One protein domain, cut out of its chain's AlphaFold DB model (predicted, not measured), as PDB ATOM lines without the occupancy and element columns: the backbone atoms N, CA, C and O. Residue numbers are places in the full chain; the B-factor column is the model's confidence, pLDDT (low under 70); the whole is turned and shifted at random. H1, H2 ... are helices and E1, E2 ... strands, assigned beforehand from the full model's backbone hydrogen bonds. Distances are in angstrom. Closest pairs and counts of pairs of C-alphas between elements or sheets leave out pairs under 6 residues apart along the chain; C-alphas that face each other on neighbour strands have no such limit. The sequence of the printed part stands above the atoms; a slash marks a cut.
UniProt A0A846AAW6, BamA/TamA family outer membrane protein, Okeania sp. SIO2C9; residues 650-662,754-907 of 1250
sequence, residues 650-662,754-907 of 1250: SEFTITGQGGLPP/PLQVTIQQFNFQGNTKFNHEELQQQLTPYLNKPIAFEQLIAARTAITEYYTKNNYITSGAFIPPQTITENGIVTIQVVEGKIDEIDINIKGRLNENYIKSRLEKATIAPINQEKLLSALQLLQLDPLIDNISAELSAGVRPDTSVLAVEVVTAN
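This is residues 650 to 662 and 754 to 907 of the 1250 residues of the protein "BamA/TamA family outer membrane protein" of Okeania sp. SIO2C9 (UniProt A0A846AAW6). Two small lobes stand end to end in a rod: in one, the four-stranded sheet E1 E6 E7 E5 has H3 and H4 over one face; in the other, the smaller sheet E2 E4 E3 has H2 over one face and H1 beside H2 near edge strand E2. The lobes are joined where E4 runs on into E5. The printed part has 167 residues with four named helices and seven named strands, in the order E1 E2 H1 H2 E3 E4 E5 H3 H4 E6 E7; both sheets are mixed, as is the class, helices and strands. It is loose, with a radius of gyration of the C-alphas of 19.9 A, and spans 69 by 26 by 20 A.

Find C-alpha 652 at (4.124, -53.613, -17.756), where E1, residues 652 to 655, begins. Beside it in the larger sheet are E6, residues 881 to 890, 26.5 A long, then E7, residues 896 to 905, 29.0 A, ending at (-2.938, -57.226, -2.167), and E5, residues 834 to 843, 26.9 A. H3 is residues 848 to 855, 11.0 A, and H4 residues 865 to 876, 16.3 A. In the other lobe look for E2, residues 761 to 765, E4, residues 825 to 831, 19.5 A, and E3, residues 812 to 814. H1 is residues 772 to 778, and H2, residues 789 to 805, runs 24.0 A from C-alpha 789 at (27.015, -34.966, -41.104).

Start in the larger sheet, twisted: E1 and E6 are parallel, with N 653 and O 886 2.9 A apart; E6 and E7 form an antiparallel hairpin, with N 887 and O 900 at 2.8 A; E7 and E5 are parallel, with N 901 and O 839 at 2.8 A, each within hydrogen-bond range. H4 is on this sheet at a height of 9.5 A, along the strands, and H3 on the same face at 9.0 A. H3 and H4, a helical hairpin, touch at Leu 855 and Ala 871, their closest C-alphas, 6.2 A apart. Across two residues, E4 runs on into E5 at 15 degrees. E2 and E4 are parallel, with N 763 and O 826 at 2.8 A; E4 and E3 form a hairpin, with N 831 and O 812 at 2.8 A. H2 is on that sheet, over E3, at a height of 4.9 A, and H1 only grazes it. Every O i to N i+4 pair is within range in H2 and H4; H1 has 2 of 3 and H3 3 of 4.

The farthest C-alphas, those of Glu 822 and Asn 907, are 69.6 A apart. Residues 663 to 753 are not printed, and C-alphas 662 and 754 stand 23.5 A apart across this cut. Of the links printed whole, none is long. The pLDDT is under 70 at residues 655 to 662, 754 to 755, 822 and 894.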
ATOM      1  N   SER A 650      -1.861 -58.641 -14.869       76.88
ATOM      2  CA  SER A 650      -0.681 -57.798 -14.639       76.88
ATOM      3  C   SER A 650      -0.157 -57.231 -15.952       76.88
ATOM      4  O   SER A 650      -0.017 -57.963 -16.935       76.88
ATOM      5  N   GLU A 651       0.209 -55.953 -15.965       81.38
ATOM      6  CA  GLU A 651       0.774 -55.305 -17.148       81.38
ATOM      7  C   GLU A 651       2.040 -54.512 -16.828       81.38
ATOM      8  O   GLU A 651       2.182 -53.914 -15.762       81.38
ATOM      9  N   PHE A 652       2.981 -54.516 -17.772       83.31
ATOM     10  CA  PHE A 652       4.124 -53.613 -17.756       83.31
ATOM     11  C   PHE A 652       4.113 -52.790 -19.040       83.31
ATOM     12  O   PHE A 652       4.368 -53.322 -20.125       83.31
ATOM     13  N   THR A 653       3.823 -51.500 -18.905       82.31
ATOM     14  CA  THR A 653       3.704 -50.575 -20.034       82.31
ATOM     15  C   THR A 653       4.850 -49.569 -20.000       82.31
ATOM     16  O   THR A 653       5.256 -49.088 -18.946       82.31
ATOM     17  N   ILE A 654       5.405 -49.249 -21.166       75.00
ATOM     18  CA  ILE A 654       6.407 -48.190 -21.313       75.00
ATOM     19  C   ILE A 654       5.756 -47.071 -22.127       75.00
ATOM     20  O   ILE A 654       5.434 -47.273 -23.299       75.00
ATOM     21  N   THR A 655       5.547 -45.906 -21.516       67.19
ATOM     22  CA  THR A 655       4.861 -44.753 -22.122       67.19
ATOM     23  C   THR A 655       5.802 -43.549 -22.208       67.19
ATOM     24  O   THR A 655       6.615 -43.293 -21.335       67.19
ATOM     25  N   GLY A 656       5.737 -42.777 -23.294       55.50
ATOM     26  CA  GLY A 656       6.557 -41.568 -23.450       55.50
ATOM     27  C   GLY A 656       8.023 -41.834 -23.825       55.50
ATOM     28  O   GLY A 656       8.881 -42.110 -22.992       55.50
ATOM     29  N   GLN A 657       8.350 -41.655 -25.107       53.53
ATOM     30  CA  GLN A 657       9.739 -41.517 -25.550       53.53
ATOM     31  C   GLN A 657      10.208 -40.076 -25.298       53.53
ATOM     32  O   GLN A 657      10.023 -39.199 -26.134       53.53
ATOM     33  N   GLY A 658      10.795 -39.825 -24.128       43.34
ATOM     34  CA  GLY A 658      11.464 -38.558 -23.796       43.34
ATOM     35  C   GLY A 658      12.926 -38.464 -24.262       43.34
ATOM     36  O   GLY A 658      13.623 -37.526 -23.883       43.34
ATOM     37  N   GLY A 659      13.414 -39.427 -25.052       44.47
ATOM     38  CA  GLY A 659      14.768 -39.443 -25.618       44.47
ATOM     39  C   GLY A 659      14.772 -39.102 -27.111       44.47
ATOM     40  O   GLY A 659      13.816 -39.419 -27.816       44.47
ATOM     41  N   LEU A 660      15.844 -38.451 -27.591       42.97
ATOM     42  CA  LEU A 660      16.047 -38.087 -29.004       42.97
ATOM     43  C   LEU A 660      15.658 -39.246 -29.945       42.97
ATOM     44  O   LEU A 660      16.107 -40.372 -29.719       42.97
ATOM     45  N   PRO A 661      14.871 -38.992 -31.010       38.78
ATOM     46  CA  PRO A 661      14.365 -40.048 -31.875       38.78
ATOM     47  C   PRO A 661      15.527 -40.861 -32.471       38.78
ATOM     48  O   PRO A 661      16.504 -40.268 -32.949       38.78
ATOM     49  N   PRO A 662      15.439 -42.205 -32.477       42.38
ATOM     50  CA  PRO A 662      16.489 -43.063 -33.025       42.38
ATOM     51  C   PRO A 662      16.674 -42.867 -34.542       42.38
ATOM     52  O   PRO A 662      17.749 -43.143 -35.073       42.38
ATOM     53  N   PRO A 754      29.732 -31.245 -50.423       56.94
ATOM     54  CA  PRO A 754      29.278 -31.608 -49.094       56.94
ATOM     55  C   PRO A 754      30.516 -31.590 -48.205       56.94
ATOM     56  O   PRO A 754      31.506 -32.253 -48.518       56.94
ATOM     57  N   LEU A 755      30.491 -30.757 -47.164       69.88
ATOM     58  CA  LEU A 755      31.548 -30.740 -46.165       69.88
ATOM     59  C   LEU A 755      31.746 -32.198 -45.722       69.88
ATOM     60  O   LEU A 755      30.767 -32.879 -45.436       69.88
ATOM     61  N   GLN A 756      32.972 -32.704 -45.755       74.25
ATOM     62  CA  GLN A 756      33.288 -34.056 -45.303       74.25
ATOM     63  C   GLN A 756      34.477 -33.975 -44.361       74.25
ATOM     64  O   GLN A 756      35.419 -33.218 -44.603       74.25
ATOM     65  N   VAL A 757      34.425 -34.757 -43.288       81.50
ATOM     66  CA  VAL A 757      35.482 -34.831 -42.281       81.50
ATOM     67  C   VAL A 757      35.975 -36.264 -42.175       81.50
ATOM     68  O   VAL A 757      35.180 -37.198 -42.252       81.50
ATOM     69  N   THR A 758      37.278 -36.452 -42.002       85.56
ATOM     70  CA  THR A 758      37.842 -37.772 -41.702       85.56
ATOM     71  C   THR A 758      37.979 -37.910 -40.193       85.56
ATOM     72  O   THR A 758      38.762 -37.185 -39.580       85.56
ATOM     73  N   ILE A 759      37.230 -38.839 -39.599       87.00
ATOM     74  CA  ILE A 759      37.310 -39.129 -38.163       87.00
ATOM     75  C   ILE A 759      38.386 -40.184 -37.918       87.00
ATOM     76  O   ILE A 759      38.332 -41.278 -38.479       87.00
ATOM     77  N   GLN A 760      39.372 -39.848 -37.093       85.50
ATOM     78  CA  GLN A 760      40.449 -40.753 -36.686       85.50
ATOM     79  C   GLN A 760      40.069 -41.537 -35.427       85.50
ATOM     80  O   GLN A 760      40.462 -42.692 -35.284       85.50
ATOM     81  N   GLN A 761      39.282 -40.933 -34.530       87.75
ATOM     82  CA  GLN A 761      38.892 -41.546 -33.263       87.75
ATOM     83  C   GLN A 761      37.576 -40.957 -32.736       87.75
ATOM     84  O   GLN A 761      37.310 -39.766 -32.904       87.75
ATOM     85  N   PHE A 762      36.777 -41.780 -32.054       90.62
ATOM     86  CA  PHE A 762      35.672 -41.297 -31.233       90.62
ATOM     87  C   PHE A 762      36.094 -41.337 -29.765       90.62
ATOM     88  O   PHE A 762      36.771 -42.262 -29.318       90.62
ATOM     89  N   ASN A 763      35.734 -40.300 -29.022       90.69
ATOM     90  CA  ASN A 763      35.869 -40.262 -27.577       90.69
ATOM     91  C   ASN A 763      34.477 -40.378 -26.958       90.69
ATOM     92  O   ASN A 763      33.531 -39.789 -27.476       90.69
ATOM     93  N   PHE A 764      34.349 -41.101 -25.851       92.56
ATOM     94  CA  PHE A 764      33.070 -41.276 -25.168       92.56
ATOM     95  C   PHE A 764      33.120 -40.615 -23.794       92.56
ATOM     96  O   PHE A 764      34.132 -40.679 -23.092       92.56
ATOM     97  N   GLN A 765      32.036 -39.944 -23.427       89.00
ATOM     98  CA  GLN A 765      31.847 -39.351 -22.107       89.00
ATOM     99  C   GLN A 765      30.490 -39.795 -21.562       89.00
ATOM    100  O   GLN A 765      29.530 -39.894 -22.319       89.00
ATOM    101  N   GLY A 766      30.405 -40.084 -20.260       85.38
ATOM    102  CA  GLY A 766      29.166 -40.547 -19.617       85.38
ATOM    103  C   GLY A 766      28.846 -42.040 -19.783       85.38
ATOM    104  O   GLY A 766      27.830 -42.488 -19.272       85.38
ATOM    105  N   ASN A 767      29.702 -42.821 -20.448       90.31
ATOM    106  CA  ASN A 767      29.573 -44.275 -20.558       90.31
ATOM    107  C   ASN A 767      30.152 -44.969 -19.314       90.31
ATOM    108  O   ASN A 767      31.360 -45.185 -19.222       90.31
ATOM    109  N   THR A 768      29.306 -45.313 -18.343       89.94
ATOM    110  CA  THR A 768      29.730 -46.081 -17.162       89.94
ATOM    111  C   THR A 768      29.507 -47.580 -17.348       89.94
ATOM    112  O   THR A 768      30.222 -48.387 -16.751       89.94
ATOM    113  N   LYS A 769      28.556 -47.971 -18.209       92.06
ATOM    114  CA  LYS A 769      28.173 -49.369 -18.415       92.06
ATOM    115  C   LYS A 769      29.039 -50.128 -19.412       92.06
ATOM    116  O   LYS A 769      29.336 -51.299 -19.164       92.06
ATOM    117  N   PHE A 770      29.386 -49.492 -20.525       92.88
ATOM    118  CA  PHE A 770      30.233 -50.065 -21.571       92.88
ATOM    119  C   PHE A 770      31.547 -49.302 -21.640       92.88
ATOM    120  O   PHE A 770      31.567 -48.070 -21.558       92.88
ATOM    121  N   ASN A 771      32.646 -50.032 -21.792       92.19
ATOM    122  CA  ASN A 771      33.961 -49.408 -21.868       92.19
ATOM    123  C   ASN A 771      34.186 -48.750 -23.246       92.19
ATOM    124  O   ASN A 771      33.472 -49.009 -24.218       92.19
ATOM    125  N   HIS A 772      35.182 -47.865 -23.337       90.06
ATOM    126  CA  HIS A 772      35.463 -47.115 -24.567       90.06
ATOM    127  C   HIS A 772      35.806 -48.012 -25.761       90.06
ATOM    128  O   HIS A 772      35.440 -47.671 -26.881       90.06
ATOM    129  N   GLU A 773      36.476 -49.148 -25.548       87.56
ATOM    130  CA  GLU A 773      36.862 -50.068 -26.627       87.56
ATOM    131  C   GLU A 773      35.642 -50.764 -27.247       87.56
ATOM    132  O   GLU A 773      35.541 -50.855 -28.472       87.56
ATOM    133  N   GLU A 774      34.683 -51.189 -26.419       89.81
ATOM    134  CA  GLU A 774      33.419 -51.805 -26.843       89.81
ATOM    135  C   GLU A 774      32.585 -50.858 -27.712       89.81
ATOM    136  O   GLU A 774      32.082 -51.254 -28.769       89.81
ATOM    137  N   LEU A 775      32.478 -49.588 -27.304       90.12
ATOM    138  CA  LEU A 775      31.754 -48.565 -28.063       90.12
ATOM    139  C   LEU A 775      32.505 -48.167 -29.341       90.12
ATOM    140  O   LEU A 775      31.890 -47.991 -30.394       90.12
ATOM    141  N   GLN A 776      33.839 -48.098 -29.290       88.94
ATOM    142  CA  GLN A 776      34.676 -47.805 -30.454       88.94
ATOM    143  C   GLN A 776      34.522 -48.874 -31.550       88.94
ATOM    144  O   GLN A 776      34.478 -48.529 -32.732       88.94
ATOM    145  N   GLN A 777      34.385 -50.156 -31.182       89.12
ATOM    146  CA  GLN A 777      34.158 -51.248 -32.138       89.12
ATOM    147  C   GLN A 777      32.880 -51.050 -32.962       89.12
ATOM    148  O   GLN A 777      32.902 -51.299 -34.173       89.12
ATOM    149  N   GLN A 778      31.803 -50.531 -32.355       90.12
ATOM    150  CA  GLN A 778      30.545 -50.247 -33.064       90.12
ATOM    151  C   GLN A 778      30.714 -49.156 -34.133       90.12
ATOM    152  O   GLN A 778      29.981 -49.129 -35.121       90.12
ATOM    153  N   LEU A 779      31.711 -48.278 -33.970       91.12
ATOM    154  CA  LEU A 779      31.957 -47.139 -34.858       91.12
ATOM    155  C   LEU A 779      33.077 -47.358 -35.876       91.12
ATOM    156  O   LEU A 779      33.352 -46.463 -36.677       91.12
ATOM    157  N   THR A 780      33.675 -48.552 -35.926       87.44
ATOM    158  CA  THR A 780      34.658 -48.945 -36.955       87.44
ATOM    159  C   THR A 780      34.213 -48.592 -38.384       87.44
ATOM    160  O   THR A 780      35.042 -48.089 -39.150       87.44
ATOM    161  N   PRO A 781      32.923 -48.752 -38.766       89.06
ATOM    162  CA  PRO A 781      32.442 -48.355 -40.082       89.06
ATOM    163  C   PRO A 781      32.500 -46.855 -40.369       89.06
ATOM    164  O   PRO A 781      32.139 -46.498 -41.479       89.06
ATOM    165  N   TYR A 782      32.906 -45.980 -39.449       88.25
ATOM    166  CA  TYR A 782      32.961 -44.522 -39.635       88.25
ATOM    167  C   TYR A 782      34.380 -43.938 -39.495       88.25
ATOM    168  O   TYR A 782      34.567 -42.742 -39.707       88.25
ATOM    169  N   LEU A 783      35.385 -44.766 -39.183       89.00
ATOM    170  CA  LEU A 783      36.775 -44.342 -38.974       89.00
ATOM    171  C   LEU A 783      37.595 -44.306 -40.272       89.00
ATOM    172  O   LEU A 783      37.358 -45.082 -41.198       89.00
ATOM    173  N   ASN A 784      38.610 -43.436 -40.309       85.50
ATOM    174  CA  ASN A 784      39.640 -43.331 -41.354       85.50
ATOM    175  C   ASN A 784      39.109 -43.156 -42.788       85.50
ATOM    176  O   ASN A 784      39.798 -43.470 -43.759       85.50
ATOM    177  N   LYS A 785      37.895 -42.621 -42.933       85.44
ATOM    178  CA  LYS A 785      37.304 -42.257 -44.222       85.44
ATOM    179  C   LYS A 785      36.540 -40.931 -44.131       85.44
ATOM    180  O   LYS A 785      36.110 -40.571 -43.037       85.44
ATOM    181  N   PRO A 786      36.346 -40.220 -45.254       83.50
ATOM    182  CA  PRO A 786      35.541 -39.004 -45.279       83.50
ATOM    183  C   PRO A 786      34.074 -39.345 -44.999       83.50
ATOM    184  O   PRO A 786      33.486 -40.156 -45.720       83.50
ATOM    185  N   ILE A 787      33.489 -38.741 -43.965       85.31
ATOM    186  CA  ILE A 787      32.071 -38.893 -43.625       85.31
ATOM    187  C   ILE A 787      31.327 -37.556 -43.698       85.31
ATOM    188  O   ILE A 787      31.924 -36.502 -43.480       85.31
ATOM    189  N   ALA A 788      30.032 -37.603 -44.022       86.12
ATOM    190  CA  ALA A 788      29.104 -36.465 -43.995       86.12
ATOM    191  C   ALA A 788      28.392 -36.338 -42.631       86.12
ATOM    192  O   ALA A 788      28.396 -37.278 -41.839       86.12
ATOM    193  N   PHE A 789      27.725 -35.208 -42.371       81.44
ATOM    194  CA  PHE A 789      27.015 -34.966 -41.104       81.44
ATOM    195  C   PHE A 789      25.958 -36.044 -40.811       81.44
ATOM    196  O   PHE A 789      25.885 -36.545 -39.698       81.44
ATOM    197  N   GLU A 790      25.221 -36.497 -41.828       77.75
ATOM    198  CA  GLU A 790      24.252 -37.602 -41.706       77.75
ATOM    199  C   GLU A 790      24.901 -38.909 -41.223       77.75
ATOM    200  O   GLU A 790      24.324 -39.639 -40.423       77.75
ATOM    201  N   GLN A 791      26.125 -39.198 -41.673       83.56
ATOM    202  CA  GLN A 791      26.879 -40.382 -41.252       83.56
ATOM    203  C   GLN A 791      27.448 -40.223 -39.838       83.56
ATOM    204  O   GLN A 791      27.634 -41.216 -39.141       83.56
ATOM    205  N   LEU A 792      27.688 -38.988 -39.393       83.25
ATOM    206  CA  LEU A 792      28.051 -38.686 -38.011       83.25
ATOM    207  C   LEU A 792      26.851 -38.878 -37.063       83.25
ATOM    208  O   LEU A 792      27.005 -39.461 -35.992       83.25
ATOM    209  N   ILE A 793      25.647 -38.483 -37.490       82.75
ATOM    210  CA  ILE A 793      24.395 -38.806 -36.787       82.75
ATOM    211  C   ILE A 793      24.171 -40.324 -36.760       82.75
ATOM    212  O   ILE A 793      23.877 -40.870 -35.703       82.75
ATOM    213  N   ALA A 794      24.413 -41.033 -37.870       81.81
ATOM    214  CA  ALA A 794      24.325 -42.496 -37.909       81.81
ATOM    215  C   ALA A 794      25.323 -43.187 -36.956       81.81
ATOM    216  O   ALA A 794      24.993 -44.213 -36.362       81.81
ATOM    217  N   ALA A 795      26.519 -42.618 -36.754       84.06
ATOM    218  CA  ALA A 795      27.474 -43.097 -35.753       84.06
ATOM    219  C   ALA A 795      26.927 -42.939 -34.320       84.06
ATOM    220  O   ALA A 795      26.979 -43.878 -33.530       84.06
ATOM    221  N   ARG A 796      26.317 -41.796 -33.987       88.88
ATOM    222  CA  ARG A 796      25.608 -41.599 -32.708       88.88
ATOM    223  C   ARG A 796      24.428 -42.566 -32.540       88.88
ATOM    224  O   ARG A 796      24.244 -43.125 -31.456       88.88
ATOM    225  N   THR A 797      23.652 -42.788 -33.601       84.19
ATOM    226  CA  THR A 797      22.528 -43.735 -33.598       84.19
ATOM    227  C   THR A 797      23.015 -45.151 -33.319       84.19
ATOM    228  O   THR A 797      22.438 -45.807 -32.465       84.19
ATOM    229  N   ALA A 798      24.129 -45.585 -33.916       86.19
ATOM    230  CA  ALA A 798      24.704 -46.909 -33.664       86.19
ATOM    231  C   ALA A 798      25.071 -47.137 -32.183       86.19
ATOM    232  O   ALA A 798      24.890 -48.238 -31.667       86.19
ATOM    233  N   ILE A 799      25.539 -46.101 -31.472       89.38
ATOM    234  CA  ILE A 799      25.770 -46.186 -30.020       89.38
ATOM    235  C   ILE A 799      24.449 -46.315 -29.257       89.38
ATOM    236  O   ILE A 799      24.340 -47.157 -28.371       89.38
ATOM    237  N   THR A 800      23.435 -45.524 -29.612       85.38
ATOM    238  CA  THR A 800      22.105 -45.603 -28.982       85.38
ATOM    239  C   THR A 800      21.470 -46.979 -29.210       85.38
ATOM    240  O   THR A 800      21.026 -47.614 -28.259       85.38
ATOM    241  N   GLU A 801      21.520 -47.499 -30.438       85.69
ATOM    242  CA  GLU A 801      21.067 -48.849 -30.796       85.69
ATOM    243  C   GLU A 801      21.822 -49.943 -30.035       85.69
ATOM    244  O   GLU A 801      21.240 -50.959 -29.661       85.69
ATOM    245  N   TYR A 802      23.116 -49.753 -29.773       89.69
ATOM    246  CA  TYR A 802      23.889 -50.698 -28.973       89.69
ATOM    247  C   TYR A 802      23.397 -50.749 -27.519       89.69
ATOM    248  O   TYR A 802      23.254 -51.840 -26.965       89.69
ATOM    249  N   TYR A 803      23.076 -49.604 -26.907       89.12
ATOM    250  CA  TYR A 803      22.473 -49.560 -25.570       89.12
ATOM    251  C   TYR A 803      21.074 -50.194 -25.554       89.12
ATOM    252  O   TYR A 803      20.806 -51.050 -24.705       89.12
ATOM    253  N   THR A 804      20.205 -49.853 -26.512       86.19
ATOM    254  CA  THR A 804      18.833 -50.387 -26.568       86.19
ATOM    255  C   THR A 804      18.806 -51.888 -26.855       86.19
ATOM    256  O   THR A 804      18.093 -52.618 -26.171       86.19
ATOM    257  N   LYS A 805      19.647 -52.393 -27.770       86.19
ATOM    258  CA  LYS A 805      19.795 -53.834 -28.058       86.19
ATOM    259  C   LYS A 805      20.283 -54.641 -26.850       86.19
ATOM    260  O   LYS A 805      20.024 -55.837 -26.771       86.19
ATOM    261  N   ASN A 806      20.982 -53.996 -25.917       89.12
ATOM    262  CA  ASN A 806      21.413 -54.586 -24.650       89.12
ATOM    263  C   ASN A 806      20.463 -54.244 -23.475       89.12
ATOM    264  O   ASN A 806      20.860 -54.346 -22.312       89.12
ATOM    265  N   ASN A 807      19.208 -53.878 -23.767       89.88
ATOM    266  CA  ASN A 807      18.110 -53.637 -22.820       89.88
ATOM    267  C   ASN A 807      18.236 -52.367 -21.950       89.88
ATOM    268  O   ASN A 807      17.566 -52.263 -20.922       89.88
ATOM    269  N   TYR A 808      19.053 -51.387 -22.347       89.31
ATOM    270  CA  TYR A 808      19.137 -50.061 -21.708       89.31
ATOM    271  C   TYR A 808      18.291 -49.043 -22.480       89.31
ATOM    272  O   TYR A 808      18.805 -48.110 -23.090       89.31
ATOM    273  N   ILE A 809      16.979 -49.269 -22.499       82.62
ATOM    274  CA  ILE A 809      16.024 -48.547 -23.357       82.62
ATOM    275  C   ILE A 809      15.839 -47.064 -23.000       82.62
ATOM    276  O   ILE A 809      15.399 -46.288 -23.841       82.62
ATOM    277  N   THR A 810      16.191 -46.663 -21.776       83.62
ATOM    278  CA  THR A 810      16.138 -45.272 -21.294       83.62
ATOM    279  C   THR A 810      17.469 -44.534 -21.473       83.62
ATOM    280  O   THR A 810      17.628 -43.429 -20.964       83.62
ATOM    281  N   SER A 811      18.450 -45.151 -22.137       87.50
ATOM    282  CA  SER A 811      19.775 -44.577 -22.369       87.50
ATOM    283  C   SER A 811      19.958 -44.229 -23.842       87.50
ATOM    284  O   SER A 811      19.513 -44.957 -24.729       87.50
ATOM    285  N   GLY A 812      20.661 -43.136 -24.115       85.81
ATOM    286  CA  GLY A 812      20.915 -42.674 -25.475       85.81
ATOM    287  C   GLY A 812      22.237 -41.938 -25.601       85.81
ATOM    288  O   GLY A 812      22.892 -41.626 -24.611       85.81
ATOM    289  N   ALA A 813      22.648 -41.662 -26.832       85.62
ATOM    290  CA  ALA A 813      23.837 -40.872 -27.114       85.62
ATOM    291  C   ALA A 813      23.475 -39.628 -27.924       85.62
ATOM    292  O   ALA A 813      22.577 -39.663 -28.760       85.62
ATOM    293  N   PHE A 814      24.208 -38.538 -27.716       85.44
ATOM    294  CA  PHE A 814      24.123 -37.340 -28.544       85.44
ATOM    295  C   PHE A 814      25.521 -36.777 -28.800       85.44
ATOM    296  O   PHE A 814      26.496 -37.110 -28.118       85.44
ATOM    297  N   ILE A 815      25.636 -35.928 -29.816       85.06
ATOM    298  CA  ILE A 815      26.895 -35.258 -30.139       85.06
ATOM    299  C   ILE A 815      26.792 -33.804 -29.666       85.06
ATOM    300  O   ILE A 815      26.011 -33.045 -30.247       85.06
ATOM    301  N   PRO A 816      27.552 -33.386 -28.635       84.31
ATOM    302  CA  PRO A 816      27.544 -31.999 -28.189       84.31
ATOM    303  C   PRO A 816      28.230 -31.078 -29.217       84.31
ATOM    304  O   PRO A 816      29.093 -31.535 -29.984       84.31
ATOM    305  N   PRO A 817      27.908 -29.770 -29.218       83.56
ATOM    306  CA  PRO A 817      28.651 -28.764 -29.972       83.56
ATOM    307  C   PRO A 817      30.143 -28.797 -29.618       83.56
ATOM    308  O   PRO A 817      30.527 -28.671 -28.457       83.56
ATOM    309  N   GLN A 818      30.994 -28.978 -30.624       84.19
ATOM    310  CA  GLN A 818      32.447 -29.107 -30.468       84.19
ATOM    311  C   GLN A 818      33.160 -28.731 -31.770       84.19
ATOM    312  O   GLN A 818      32.552 -28.698 -32.841       84.19
ATOM    313  N   THR A 819      34.463 -28.474 -31.692       82.88
ATOM    314  CA  THR A 819      35.293 -28.192 -32.869       82.88
ATOM    315  C   THR A 819      36.131 -29.416 -33.211       82.88
ATOM    316  O   THR A 819      36.948 -29.852 -32.406       82.88
ATOM    317  N   ILE A 820      35.950 -29.952 -34.417       82.25
ATOM    318  CA  ILE A 820      36.743 -31.055 -34.959       82.25
ATOM    319  C   ILE A 820      37.995 -30.463 -35.618       82.25
ATOM    320  O   ILE A 820      37.918 -29.849 -36.687       82.25
ATOM    321  N   THR A 821      39.143 -30.621 -34.958       78.44
ATOM    322  CA  THR A 821      40.468 -30.182 -35.433       78.44
ATOM    323  C   THR A 821      41.125 -31.222 -36.362       78.44
ATOM    324  O   THR A 821      40.577 -32.301 -36.577       78.44
ATOM    325  N   GLU A 822      42.311 -30.940 -36.922       68.88
ATOM    326  CA  GLU A 822      43.019 -31.833 -37.875       68.88
ATOM    327  C   GLU A 822      43.332 -33.250 -37.342       68.88
ATOM    328  O   GLU A 822      43.588 -34.168 -38.119       68.88
ATOM    329  N   ASN A 823      43.278 -33.452 -36.024       73.25
ATOM    330  CA  ASN A 823      43.409 -34.756 -35.363       73.25
ATOM    331  C   ASN A 823      42.152 -35.649 -35.474       73.25
ATOM    332  O   ASN A 823      42.195 -36.796 -35.044       73.25
ATOM    333  N   GLY A 824      41.037 -35.155 -36.024       79.62
ATOM    334  CA  GLY A 824      39.859 -35.961 -36.361       79.62
ATOM    335  C   GLY A 824      39.181 -36.663 -35.178       79.62
ATOM    336  O   GLY A 824      38.659 -37.760 -35.364       79.62
ATOM    337  N   ILE A 825      39.205 -36.082 -33.975       86.56
ATOM    338  CA  ILE A 825      38.561 -36.658 -32.782       86.56
ATOM    339  C   ILE A 825      37.155 -36.075 -32.614       86.56
ATOM    340  O   ILE A 825      36.997 -34.856 -32.594       86.56
ATOM    341  N   VAL A 826      36.143 -36.934 -32.454       88.25
ATOM    342  CA  VAL A 826      34.769 -36.525 -32.108       88.25
ATOM    343  C   VAL A 826      34.367 -37.119 -30.770       88.25
ATOM    344  O   VAL A 826      34.462 -38.324 -30.568       88.25
ATOM    345  N   THR A 827      33.864 -36.281 -29.870       90.50
ATOM    346  CA  THR A 827      33.293 -36.715 -28.595       90.50
ATOM    347  C   THR A 827      31.807 -37.026 -28.760       90.50
ATOM    348  O   THR A 827      31.047 -36.172 -29.215       90.50
ATOM    349  N   ILE A 828      31.392 -38.231 -28.383       89.88
ATOM    350  CA  ILE A 828      29.994 -38.644 -28.246       89.88
ATOM    351  C   ILE A 828      29.674 -38.685 -26.751       89.88
ATOM    352  O   ILE A 828      30.352 -39.374 -25.984       89.88
ATOM    353  N   GLN A 829      28.647 -37.949 -26.337       88.19
ATOM    354  CA  GLN A 829      28.160 -37.966 -24.964       88.19
ATOM    355  C   GLN A 829      27.070 -39.032 -24.842       88.19
ATOM    356  O   GLN A 829      26.064 -38.986 -25.549       88.19
ATOM    357  N   VAL A 830      27.267 -39.986 -23.940       89.50
ATOM    358  CA  VAL A 830      26.264 -40.973 -23.548       89.50
ATOM    359  C   VAL A 830      25.502 -40.440 -22.337       89.50
ATOM    360  O   VAL A 830      26.097 -39.921 -21.389       89.50
ATOM    361  N   VAL A 831      24.180 -40.558 -22.396       87.62
ATOM    362  CA  VAL A 831      23.242 -40.263 -21.318       87.62
ATOM    363  C   VAL A 831      22.638 -41.584 -20.872       87.62
ATOM    364  O   VAL A 831      21.848 -42.206 -21.580       87.62
ATOM    365  N   GLU A 832      23.068 -42.032 -19.703       88.81
ATOM    366  CA  GLU A 832      22.605 -43.255 -19.065       88.81
ATOM    367  C   GLU A 832      21.374 -42.955 -18.200       88.81
ATOM    368  O   GLU A 832      21.464 -42.195 -17.236       88.81
ATOM    369  N   GLY A 833      20.220 -43.529 -18.558       85.88
ATOM    370  CA  GLY A 833      18.951 -43.225 -17.895       85.88
ATOM    371  C   GLY A 833      18.878 -43.739 -16.453       85.88
ATOM    372  O   GLY A 833      19.320 -44.856 -16.157       85.88
ATOM    373  N   LYS A 834      18.279 -42.939 -15.563       89.25
ATOM    374  CA  LYS A 834      18.047 -43.249 -14.137       89.25
ATOM    375  C   LYS A 834      16.590 -43.011 -13.731       89.25
ATOM    376  O   LYS A 834      15.866 -42.288 -14.407       89.25
ATOM    377  N   ILE A 835      16.158 -43.607 -12.619       88.94
ATOM    378  CA  ILE A 835      14.828 -43.342 -12.059       88.94
ATOM    379  C   ILE A 835      14.891 -42.077 -11.198       88.94
ATOM    380  O   ILE A 835      15.774 -41.964 -10.348       88.94
ATOM    381  N   ASP A 836      13.976 -41.138 -11.434       85.94
ATOM    382  CA  ASP A 836      13.784 -39.951 -10.584       85.94
ATOM    383  C   ASP A 836      12.926 -40.307  -9.363       85.94
ATOM    384  O   ASP A 836      13.297 -40.012  -8.229       85.94
ATOM    385  N   GLU A 837      11.809 -41.004  -9.601       88.56
ATOM    386  CA  GLU A 837      10.825 -41.384  -8.587       88.56
ATOM    387  C   GLU A 837      10.203 -42.755  -8.903       88.56
ATOM    388  O   GLU A 837       9.948 -43.091 -10.064       88.56
ATOM    389  N   ILE A 838       9.983 -43.553  -7.851       92.56
ATOM    390  CA  ILE A 838       9.149 -44.761  -7.884       92.56
ATOM    391  C   ILE A 838       7.888 -44.426  -7.088       92.56
ATOM    392  O   ILE A 838       7.975 -44.285  -5.863       92.56
ATOM    393  N   ASP A 839       6.769 -44.273  -7.790       92.44
ATOM    394  CA  ASP A 839       5.458 -43.956  -7.222       92.44
ATOM    395  C   ASP A 839       4.656 -45.251  -7.053       92.44
ATOM    396  O   ASP A 839       4.494 -46.009  -8.009       92.44
ATOM    397  N   ILE A 840       4.220 -45.559  -5.831       95.00
ATOM    398  CA  ILE A 840       3.607 -46.849  -5.490       95.00
ATOM    399  C   ILE A 840       2.227 -46.613  -4.886       95.00
ATOM    400  O   ILE A 840       2.088 -46.032  -3.811       95.00
ATOM    401  N   ASN A 841       1.208 -47.164  -5.539       94.31
ATOM    402  CA  ASN A 841      -0.178 -47.121  -5.097       94.31
ATOM    403  C   ASN A 841      -0.657 -48.526  -4.694       94.31
ATOM    404  O   ASN A 841      -0.769 -49.419  -5.535       94.31
ATOM    405  N   ILE A 842      -0.949 -48.734  -3.406       94.38
ATOM    406  CA  ILE A 842      -1.356 -50.041  -2.860       94.38
ATOM    407  C   ILE A 842      -2.847 -50.031  -2.512       94.38
ATOM    408  O   ILE A 842      -3.292 -49.308  -1.621       94.38
ATOM    409  N   LYS A 843      -3.616 -50.909  -3.163       92.94
ATOM    410  CA  LYS A 843      -5.006 -51.232  -2.818       92.94
ATOM    411  C   LYS A 843      -5.017 -52.393  -1.823       92.94
ATOM    412  O   LYS A 843      -5.021 -53.557  -2.215       92.94
ATOM    413  N   GLY A 844      -5.006 -52.061  -0.533       90.00
ATOM    414  CA  GLY A 844      -5.061 -53.029   0.563       90.00
ATOM    415  C   GLY A 844      -4.085 -52.699   1.685       90.00
ATOM    416  O   GLY A 844      -3.667 -51.553   1.848       90.00
ATOM    417  N   ARG A 845      -3.729 -53.707   2.485       90.56
ATOM    418  CA  ARG A 845      -2.787 -53.550   3.598       90.56
ATOM    419  C   ARG A 845      -1.457 -54.171   3.217       90.56
ATOM    420  O   ARG A 845      -1.322 -55.379   3.320       90.56
ATOM    421  N   LEU A 846      -0.497 -53.352   2.799       94.25
ATOM    422  CA  LEU A 846       0.917 -53.692   2.623       94.25
ATOM    423  C   LEU A 846       1.726 -52.391   2.658       94.25
ATOM    424  O   LEU A 846       1.285 -51.372   2.136       94.25
ATOM    425  N   ASN A 847       2.880 -52.398   3.316       93.56
ATOM    426  CA  ASN A 847       3.726 -51.219   3.432       93.56
ATOM    427  C   ASN A 847       4.360 -50.878   2.073       93.56
ATOM    428  O   ASN A 847       4.989 -51.734   1.456       93.56
ATOM    429  N   GLU A 848       4.264 -49.620   1.643       93.69
ATOM    430  CA  GLU A 848       4.858 -49.128   0.390       93.69
ATOM    431  C   GLU A 848       6.353 -49.473   0.269       93.69
ATOM    432  O   GLU A 848       6.820 -49.949  -0.769       93.69
ATOM    433  N   ASN A 849       7.099 -49.344   1.372       93.25
ATOM    434  CA  ASN A 849       8.530 -49.640   1.410       93.25
ATOM    435  C   ASN A 849       8.845 -51.119   1.135       93.25
ATOM    436  O   ASN A 849       9.954 -51.430   0.689       93.25
ATOM    437  N   TYR A 850       7.896 -52.034   1.367       93.94
ATOM    438  CA  TYR A 850       8.056 -53.450   1.028       93.94
ATOM    439  C   TYR A 850       8.263 -53.627  -0.482       93.94
ATOM    440  O   TYR A 850       9.186 -54.329  -0.901       93.94
ATOM    441  N   ILE A 851       7.448 -52.945  -1.290       94.44
ATOM    442  CA  ILE A 851       7.526 -52.963  -2.754       94.44
ATOM    443  C   ILE A 851       8.711 -52.117  -3.225       94.44
ATOM    444  O   ILE A 851       9.559 -52.592  -3.985       94.44
ATOM    445  N   LYS A 852       8.824 -50.890  -2.702       94.25
ATOM    446  CA  LYS A 852       9.834 -49.909  -3.115       94.25
ATOM    447  C   LYS A 852      11.255 -50.439  -3.011       94.25
ATOM    448  O   LYS A 852      11.976 -50.486  -4.004       94.25
ATOM    449  N   SER A 853      11.628 -50.942  -1.834       93.81
ATOM    450  CA  SER A 853      12.982 -51.449  -1.572       93.81
ATOM    451  C   SER A 853      13.361 -52.656  -2.442       93.81
ATOM    452  O   SER A 853      14.545 -52.932  -2.662       93.81
ATOM    453  N   ARG A 854      12.368 -53.404  -2.948       93.38
ATOM    454  CA  ARG A 854      12.572 -54.537  -3.860       93.38
ATOM    455  C   ARG A 854      12.817 -54.072  -5.292       93.38
ATOM    456  O   ARG A 854      13.706 -54.627  -5.943       93.38
ATOM    457  N   LEU A 855      12.106 -53.037  -5.734       94.00
ATOM    458  CA  LEU A 855      12.272 -52.418  -7.052       94.00
ATOM    459  C   LEU A 855      13.558 -51.591  -7.158       94.00
ATOM    460  O   LEU A 855      14.231 -51.661  -8.183       94.00
ATOM    461  N   GLU A 856      13.967 -50.901  -6.089       92.88
ATOM    462  CA  GLU A 856      15.193 -50.083  -6.043       92.88
ATOM    463  C   GLU A 856      16.463 -50.857  -6.437       92.88
ATOM    464  O   GLU A 856      17.392 -50.302  -7.022       92.88
ATOM    465  N   LYS A 857      16.505 -52.173  -6.191       89.88
ATOM    466  CA  LYS A 857      17.621 -53.038  -6.615       89.88
ATOM    467  C   LYS A 857      17.728 -53.182  -8.135       89.88
ATOM    468  O   LYS A 857      18.815 -53.440  -8.650       89.88
ATOM    469  N   ALA A 858      16.600 -53.094  -8.835       89.75
ATOM    470  CA  ALA A 858      16.508 -53.273 -10.279       89.75
ATOM    471  C   ALA A 858      16.551 -51.947 -11.051       89.75
ATOM    472  O   ALA A 858      16.781 -51.959 -12.259       89.75
ATOM    473  N   THR A 859      16.388 -50.818 -10.358       90.44
ATOM    474  CA  THR A 859      16.370 -49.467 -10.936       90.44
ATOM    475  C   THR A 859      17.671 -48.679 -10.732       90.44
ATOM    476  O   THR A 859      17.727 -47.490 -11.050       90.44
ATOM    477  N   ILE A 860      18.743 -49.326 -10.253       89.31
ATOM    478  CA  ILE A 860      20.087 -48.727 -10.164       89.31
ATOM    479  C   ILE A 860      20.560 -48.321 -11.568       89.31
ATOM    480  O   ILE A 860      20.580 -49.149 -12.479       89.31
ATOM    481  N   ALA A 861      20.970 -47.061 -11.728       87.25
ATOM    482  CA  ALA A 861      21.406 -46.518 -13.011       87.25
ATOM    483  C   ALA A 861      22.699 -47.190 -13.542       87.25
ATOM    484  O   ALA A 861      23.609 -47.453 -12.747       87.25
ATOM    485  N   PRO A 862      22.823 -47.418 -14.867       90.19
ATOM    486  CA  PRO A 862      21.774 -47.250 -15.877       90.19
ATOM    487  C   PRO A 862      20.692 -48.332 -15.802       90.19
ATOM    488  O   PRO A 862      20.996 -49.521 -15.666       90.19
ATOM    489  N   ILE A 863      19.433 -47.916 -15.967       90.06
ATOM    490  CA  ILE A 863      18.268 -48.810 -15.898       90.06
ATOM    491  C   ILE A 863      18.339 -49.874 -16.997       90.06
ATOM    492  O   ILE A 863      18.579 -49.574 -18.168       90.06
ATOM    493  N   ASN A 864      18.066 -51.124 -16.621       91.12
ATOM    494  CA  ASN A 864      17.985 -52.250 -17.542       91.12
ATOM    495  C   ASN A 864      16.588 -52.886 -17.500       91.12
ATOM    496  O   ASN A 864      16.128 -53.295 -16.433       91.12
ATOM    497  N   GLN A 865      15.945 -53.008 -18.662       87.88
ATOM    498  CA  GLN A 865      14.570 -53.500 -18.786       87.88
ATOM    499  C   GLN A 865      14.400 -54.924 -18.237       87.88
ATOM    500  O   GLN A 865      13.466 -55.175 -17.484       87.88
ATOM    501  N   GLU A 866      15.313 -55.844 -18.554       88.00
ATOM    502  CA  GLU A 866      15.234 -57.246 -18.107       88.00
ATOM    503  C   GLU A 866      15.354 -57.378 -16.586       88.00
ATOM    504  O   GLU A 866      14.652 -58.177 -15.962       88.00
ATOM    505  N   LYS A 867      16.218 -56.568 -15.960       89.94
ATOM    506  CA  LYS A 867      16.353 -56.541 -14.496       89.94
ATOM    507  C   LYS A 867      15.085 -56.029 -13.823       89.94
ATOM    508  O   LYS A 867      14.669 -56.601 -12.817       89.94
ATOM    509  N   LEU A 868      14.482 -54.973 -14.372       90.56
ATOM    510  CA  LEU A 868      13.228 -54.418 -13.869       90.56
ATOM    511  C   LEU A 868      12.073 -55.412 -14.036       90.56
ATOM    512  O   LEU A 868      11.360 -55.680 -13.072       90.56
ATOM    513  N   LEU A 869      11.952 -56.030 -15.214       89.19
ATOM    514  CA  LEU A 869      10.942 -57.051 -15.488       89.19
ATOM    515  C   LEU A 869      11.090 -58.258 -14.553       89.19
ATOM    516  O   LEU A 869      10.108 -58.710 -13.975       89.19
ATOM    517  N   SER A 870      12.320 -58.731 -14.334       89.38
ATOM    518  CA  SER A 870      12.592 -59.822 -13.391       89.38
ATOM    519  C   SER A 870      12.172 -59.468 -11.959       89.38
ATOM    520  O   SER A 870      11.647 -60.320 -11.247       89.38
ATOM    521  N   ALA A 871      12.378 -58.221 -11.521       91.88
ATOM    522  CA  ALA A 871      11.957 -57.769 -10.195       91.88
ATOM    523  C   ALA A 871      10.429 -57.674 -10.062       91.88
ATOM    524  O   ALA A 871       9.887 -58.080  -9.035       91.88
ATOM    525  N   LEU A 872       9.736 -57.204 -11.103       91.62
ATOM    526  CA  LEU A 872       8.270 -57.186 -11.158       91.62
ATOM    527  C   LEU A 872       7.687 -58.606 -11.154       91.62
ATOM    528  O   LEU A 872       6.748 -58.876 -10.415       91.62
ATOM    529  N   GLN A 873       8.290 -59.540 -11.893       89.19
ATOM    530  CA  GLN A 873       7.898 -60.954 -11.885       89.19
ATOM    531  C   GLN A 873       8.118 -61.618 -10.519       89.19
ATOM    532  O   GLN A 873       7.310 -62.437 -10.093       89.19
ATOM    533  N   LEU A 874       9.191 -61.267  -9.803       90.44
ATOM    534  CA  LEU A 874       9.401 -61.750  -8.435       90.44
ATOM    535  C   LEU A 874       8.330 -61.232  -7.467       90.44
ATOM    536  O   LEU A 874       7.889 -61.990  -6.611       90.44
ATOM    537  N   LEU A 875       7.895 -59.975  -7.613       92.00
ATOM    538  CA  LEU A 875       6.773 -59.426  -6.843       92.00
ATOM    539  C   LEU A 875       5.447 -60.093  -7.225       92.00
ATOM    540  O   LEU A 875       4.662 -60.430  -6.354       92.00
ATOM    541  N   GLN A 876       5.220 -60.373  -8.505       88.12
ATOM    542  CA  GLN A 876       4.045 -61.116  -8.971       88.12
ATOM    543  C   GLN A 876       3.979 -62.551  -8.415       88.12
ATOM    544  O   GLN A 876       2.902 -63.117  -8.245       88.12
ATOM    545  N   LEU A 877       5.132 -63.163  -8.130       87.19
ATOM    546  CA  LEU A 877       5.210 -64.470  -7.479       87.19
ATOM    547  C   LEU A 877       5.073 -64.395  -5.945       87.19
ATOM    548  O   LEU A 877       4.965 -65.443  -5.298       87.19
ATOM    549  N   ASP A 878       5.044 -63.204  -5.350       89.75
ATOM    550  CA  ASP A 878       4.862 -63.022  -3.910       89.75
ATOM    551  C   ASP A 878       3.413 -63.377  -3.514       89.75
ATOM    552  O   ASP A 878       2.474 -62.828  -4.088       89.75
ATOM    553  N   PRO A 879       3.177 -64.310  -2.569       89.00
ATOM    554  CA  PRO A 879       1.825 -64.687  -2.134       89.00
ATOM    555  C   PRO A 879       1.015 -63.535  -1.525       89.00
ATOM    556  O   PRO A 879      -0.198 -63.657  -1.412       89.00
ATOM    557  N   LEU A 880       1.650 -62.420  -1.151       91.88
ATOM    558  CA  LEU A 880       0.960 -61.243  -0.621       91.88
ATOM    559  C   LEU A 880       0.320 -60.366  -1.709       91.88
ATOM    560  O   LEU A 880      -0.427 -59.438  -1.388       91.88
ATOM    561  N   ILE A 881       0.634 -60.621  -2.981       91.81
ATOM    562  CA  ILE A 881       0.229 -59.798  -4.120       91.81
ATOM    563  C   ILE A 881      -0.666 -60.633  -5.038       91.81
ATOM    564  O   ILE A 881      -0.272 -61.700  -5.504       91.81
ATOM    565  N   ASP A 882      -1.879 -60.132  -5.272       87.88
ATOM    566  CA  ASP A 882      -2.836 -60.725  -6.211       87.88
ATOM    567  C   ASP A 882      -2.522 -60.262  -7.634       87.88
ATOM    568  O   ASP A 882      -2.340 -61.064  -8.545       87.88
ATOM    569  N   ASN A 883      -2.361 -58.945  -7.805       88.75
ATOM    570  CA  ASN A 883      -2.020 -58.340  -9.084       88.75
ATOM    571  C   ASN A 883      -1.067 -57.144  -8.915       88.75
ATOM    572  O   ASN A 883      -1.162 -56.390  -7.943       88.75
ATOM    573  N   ILE A 884      -0.163 -56.963  -9.878       91.31
ATOM    574  CA  ILE A 884       0.784 -55.850  -9.965       91.31
ATOM    575  C   ILE A 884       0.823 -55.301 -11.393       91.31
ATOM    576  O   ILE A 884       1.025 -56.050 -12.347       91.31
ATOM    577  N   SER A 885       0.691 -53.985 -11.530       91.12
ATOM    578  CA  SER A 885       0.837 -53.272 -12.802       91.12
ATOM    579  C   SER A 885       1.887 -52.181 -12.659       91.12
ATOM    580  O   SER A 885       1.963 -51.526 -11.622       91.12
ATOM    581  N   ALA A 886       2.721 -51.991 -13.678       90.56
ATOM    582  CA  ALA A 886       3.780 -50.990 -13.653       90.56
ATOM    583  C   ALA A 886       3.872 -50.218 -14.974       90.56
ATOM    584  O   ALA A 886       3.791 -50.796 -16.057       90.56
ATOM    585  N   GLU A 887       4.111 -48.914 -14.880       89.25
ATOM    586  CA  GLU A 887       4.280 -48.014 -16.013       89.25
ATOM    587  C   GLU A 887       5.613 -47.266 -15.903       89.25
ATOM    588  O   GLU A 887       5.875 -46.573 -14.917       89.25
ATOM    589  N   LEU A 888       6.470 -47.410 -16.916       86.19
ATOM    590  CA  LEU A 888       7.718 -46.657 -17.027       86.19
ATOM    591  C   LEU A 888       7.514 -45.477 -17.977       86.19
ATOM    592  O   LEU A 888       7.381 -45.682 -19.186       86.19
ATOM    593  N   SER A 889       7.535 -44.263 -17.427       84.44
ATOM    594  CA  SER A 889       7.295 -43.024 -18.165       84.44
ATOM    595  C   SER A 889       8.486 -42.062 -18.166       84.44
ATOM    596  O   SER A 889       9.401 -42.156 -17.342       84.44
ATOM    597  N   ALA A 890       8.513 -41.138 -19.131       77.44
ATOM    598  CA  ALA A 890       9.550 -40.108 -19.214       77.44
ATOM    599  C   ALA A 890       9.481 -39.140 -18.018       77.44
ATOM    600  O   ALA A 890       8.416 -38.623 -17.689       77.44
ATOM    601  N   GLY A 891      10.629 -38.873 -17.387       73.69
ATOM    602  CA  GLY A 891      10.742 -37.901 -16.302       73.69
ATOM    603  C   GLY A 891      10.869 -36.463 -16.806       73.69
ATOM    604  O   GLY A 891      10.899 -36.190 -18.005       73.69
ATOM    605  N   VAL A 892      11.000 -35.519 -15.870       72.94
ATOM    606  CA  VAL A 892      11.123 -34.080 -16.182       72.94
ATOM    607  C   VAL A 892      12.443 -33.755 -16.906       72.94
ATOM    608  O   VAL A 892      12.553 -32.723 -17.567       72.94
ATOM    609  N   ARG A 893      13.455 -34.633 -16.810       74.00
ATOM    610  CA  ARG A 893      14.744 -34.516 -17.514       74.00
ATOM    611  C   ARG A 893      14.954 -35.665 -18.512       74.00
ATOM    612  O   ARG A 893      14.552 -36.788 -18.208       74.00
ATOM    613  N   PRO A 894      15.674 -35.442 -19.631       67.75
ATOM    614  CA  PRO A 894      15.957 -36.484 -20.629       67.75
ATOM    615  C   PRO A 894      16.761 -37.689 -20.115       67.75
ATOM    616  O   PRO A 894      16.733 -38.745 -20.737       67.75
ATOM    617  N   ASP A 895      17.487 -37.545 -19.001       76.00
ATOM    618  CA  ASP A 895      18.233 -38.621 -18.339       76.00
ATOM    619  C   ASP A 895      17.421 -39.336 -17.243       76.00
ATOM    620  O   ASP A 895      17.948 -40.223 -16.573       76.00
ATOM    621  N   THR A 896      16.156 -38.950 -17.036       83.75
ATOM    622  CA  THR A 896      15.306 -39.455 -15.950       83.75
ATOM    623  C   THR A 896      14.016 -40.111 -16.431       83.75
ATOM    624  O   THR A 896      13.421 -39.702 -17.427       83.75
ATOM    625  N   SER A 897      13.545 -41.101 -15.678       86.00
ATOM    626  CA  SER A 897      12.249 -41.761 -15.866       86.00
ATOM    627  C   SER A 897      11.500 -41.883 -14.536       86.00
ATOM    628  O   SER A 897      12.127 -41.910 -13.475       86.00
ATOM    629  N   VAL A 898      10.172 -41.960 -14.587       89.25
ATOM    630  CA  VAL A 898       9.299 -42.215 -13.429       89.25
ATOM    631  C   VAL A 898       8.706 -43.615 -13.570       89.25
ATOM    632  O   VAL A 898       8.251 -43.987 -14.651       89.25
ATOM    633  N   LEU A 899       8.743 -44.401 -12.493       91.75
ATOM    634  CA  LEU A 899       8.143 -45.735 -12.440       91.75
ATOM    635  C   LEU A 899       6.902 -45.693 -11.543       91.75
ATOM    636  O   LEU A 899       7.044 -45.655 -10.323       91.75
ATOM    637  N   ALA A 900       5.713 -45.709 -12.141       92.62
ATOM    638  CA  ALA A 900       4.450 -45.813 -11.415       92.62
ATOM    639  C   ALA A 900       4.062 -47.289 -11.254       92.62
ATOM    640  O   ALA A 900       4.147 -48.053 -12.214       92.62
ATOM    641  N   VAL A 901       3.670 -47.715 -10.052       94.44
ATOM    642  CA  VAL A 901       3.343 -49.114  -9.736       94.44
ATOM    643  C   VAL A 901       2.034 -49.192  -8.962       94.44
ATOM    644  O   VAL A 901       1.929 -48.674  -7.851       94.44
ATOM    645  N   GLU A 902       1.050 -49.897  -9.513       94.44
ATOM    646  CA  GLU A 902      -0.190 -50.251  -8.823       94.44
ATOM    647  C   GLU A 902      -0.129 -51.688  -8.301       94.44
ATOM    648  O   GLU A 902       0.228 -52.613  -9.032       94.44
ATOM    649  N   VAL A 903      -0.508 -51.893  -7.038       94.19
ATOM    650  CA  VAL A 903      -0.517 -53.214  -6.393       94.19
ATOM    651  C   VAL A 903      -1.874 -53.484  -5.758       94.19
ATOM    652  O   VAL A 903      -2.368 -52.681  -4.963       94.19
ATOM    653  N   VAL A 904      -2.448 -54.650  -6.052       93.69
ATOM    654  CA  VAL A 904      -3.610 -55.213  -5.355       93.69
ATOM    655  C   VAL A 904      -3.116 -56.332  -4.443       93.69
ATOM    656  O   VAL A 904      -2.487 -57.286  -4.900       93.69
ATOM    657  N   THR A 905      -3.366 -56.208  -3.139       92.44
ATOM    658  CA  THR A 905      -2.938 -57.226  -2.167       92.44
ATOM    659  C   THR A 905      -3.835 -58.457  -2.234       92.44
ATOM    660  O   THR A 905      -5.056 -58.309  -2.303       92.44
ATOM    661  N   ALA A 906      -3.248 -59.649  -2.132       90.75
ATOM    662  CA  ALA A 906      -3.993 -60.899  -2.009       90.75
ATOM    663  C   ALA A 906      -4.749 -60.986  -0.677       90.75
ATOM    664  O   ALA A 906      -4.436 -60.279   0.288       90.75
ATOM    665  N   ASN A 907      -5.750 -61.867  -0.619       88.75
ATOM    666  CA  ASN A 907      -6.432 -62.169   0.631       88.75
ATOM    667  C   ASN A 907      -5.429 -62.773   1.636       88.75
ATOM    668  O   ASN A 907      -4.809 -63.795   1.338       88.75
TER     669      ASN A 907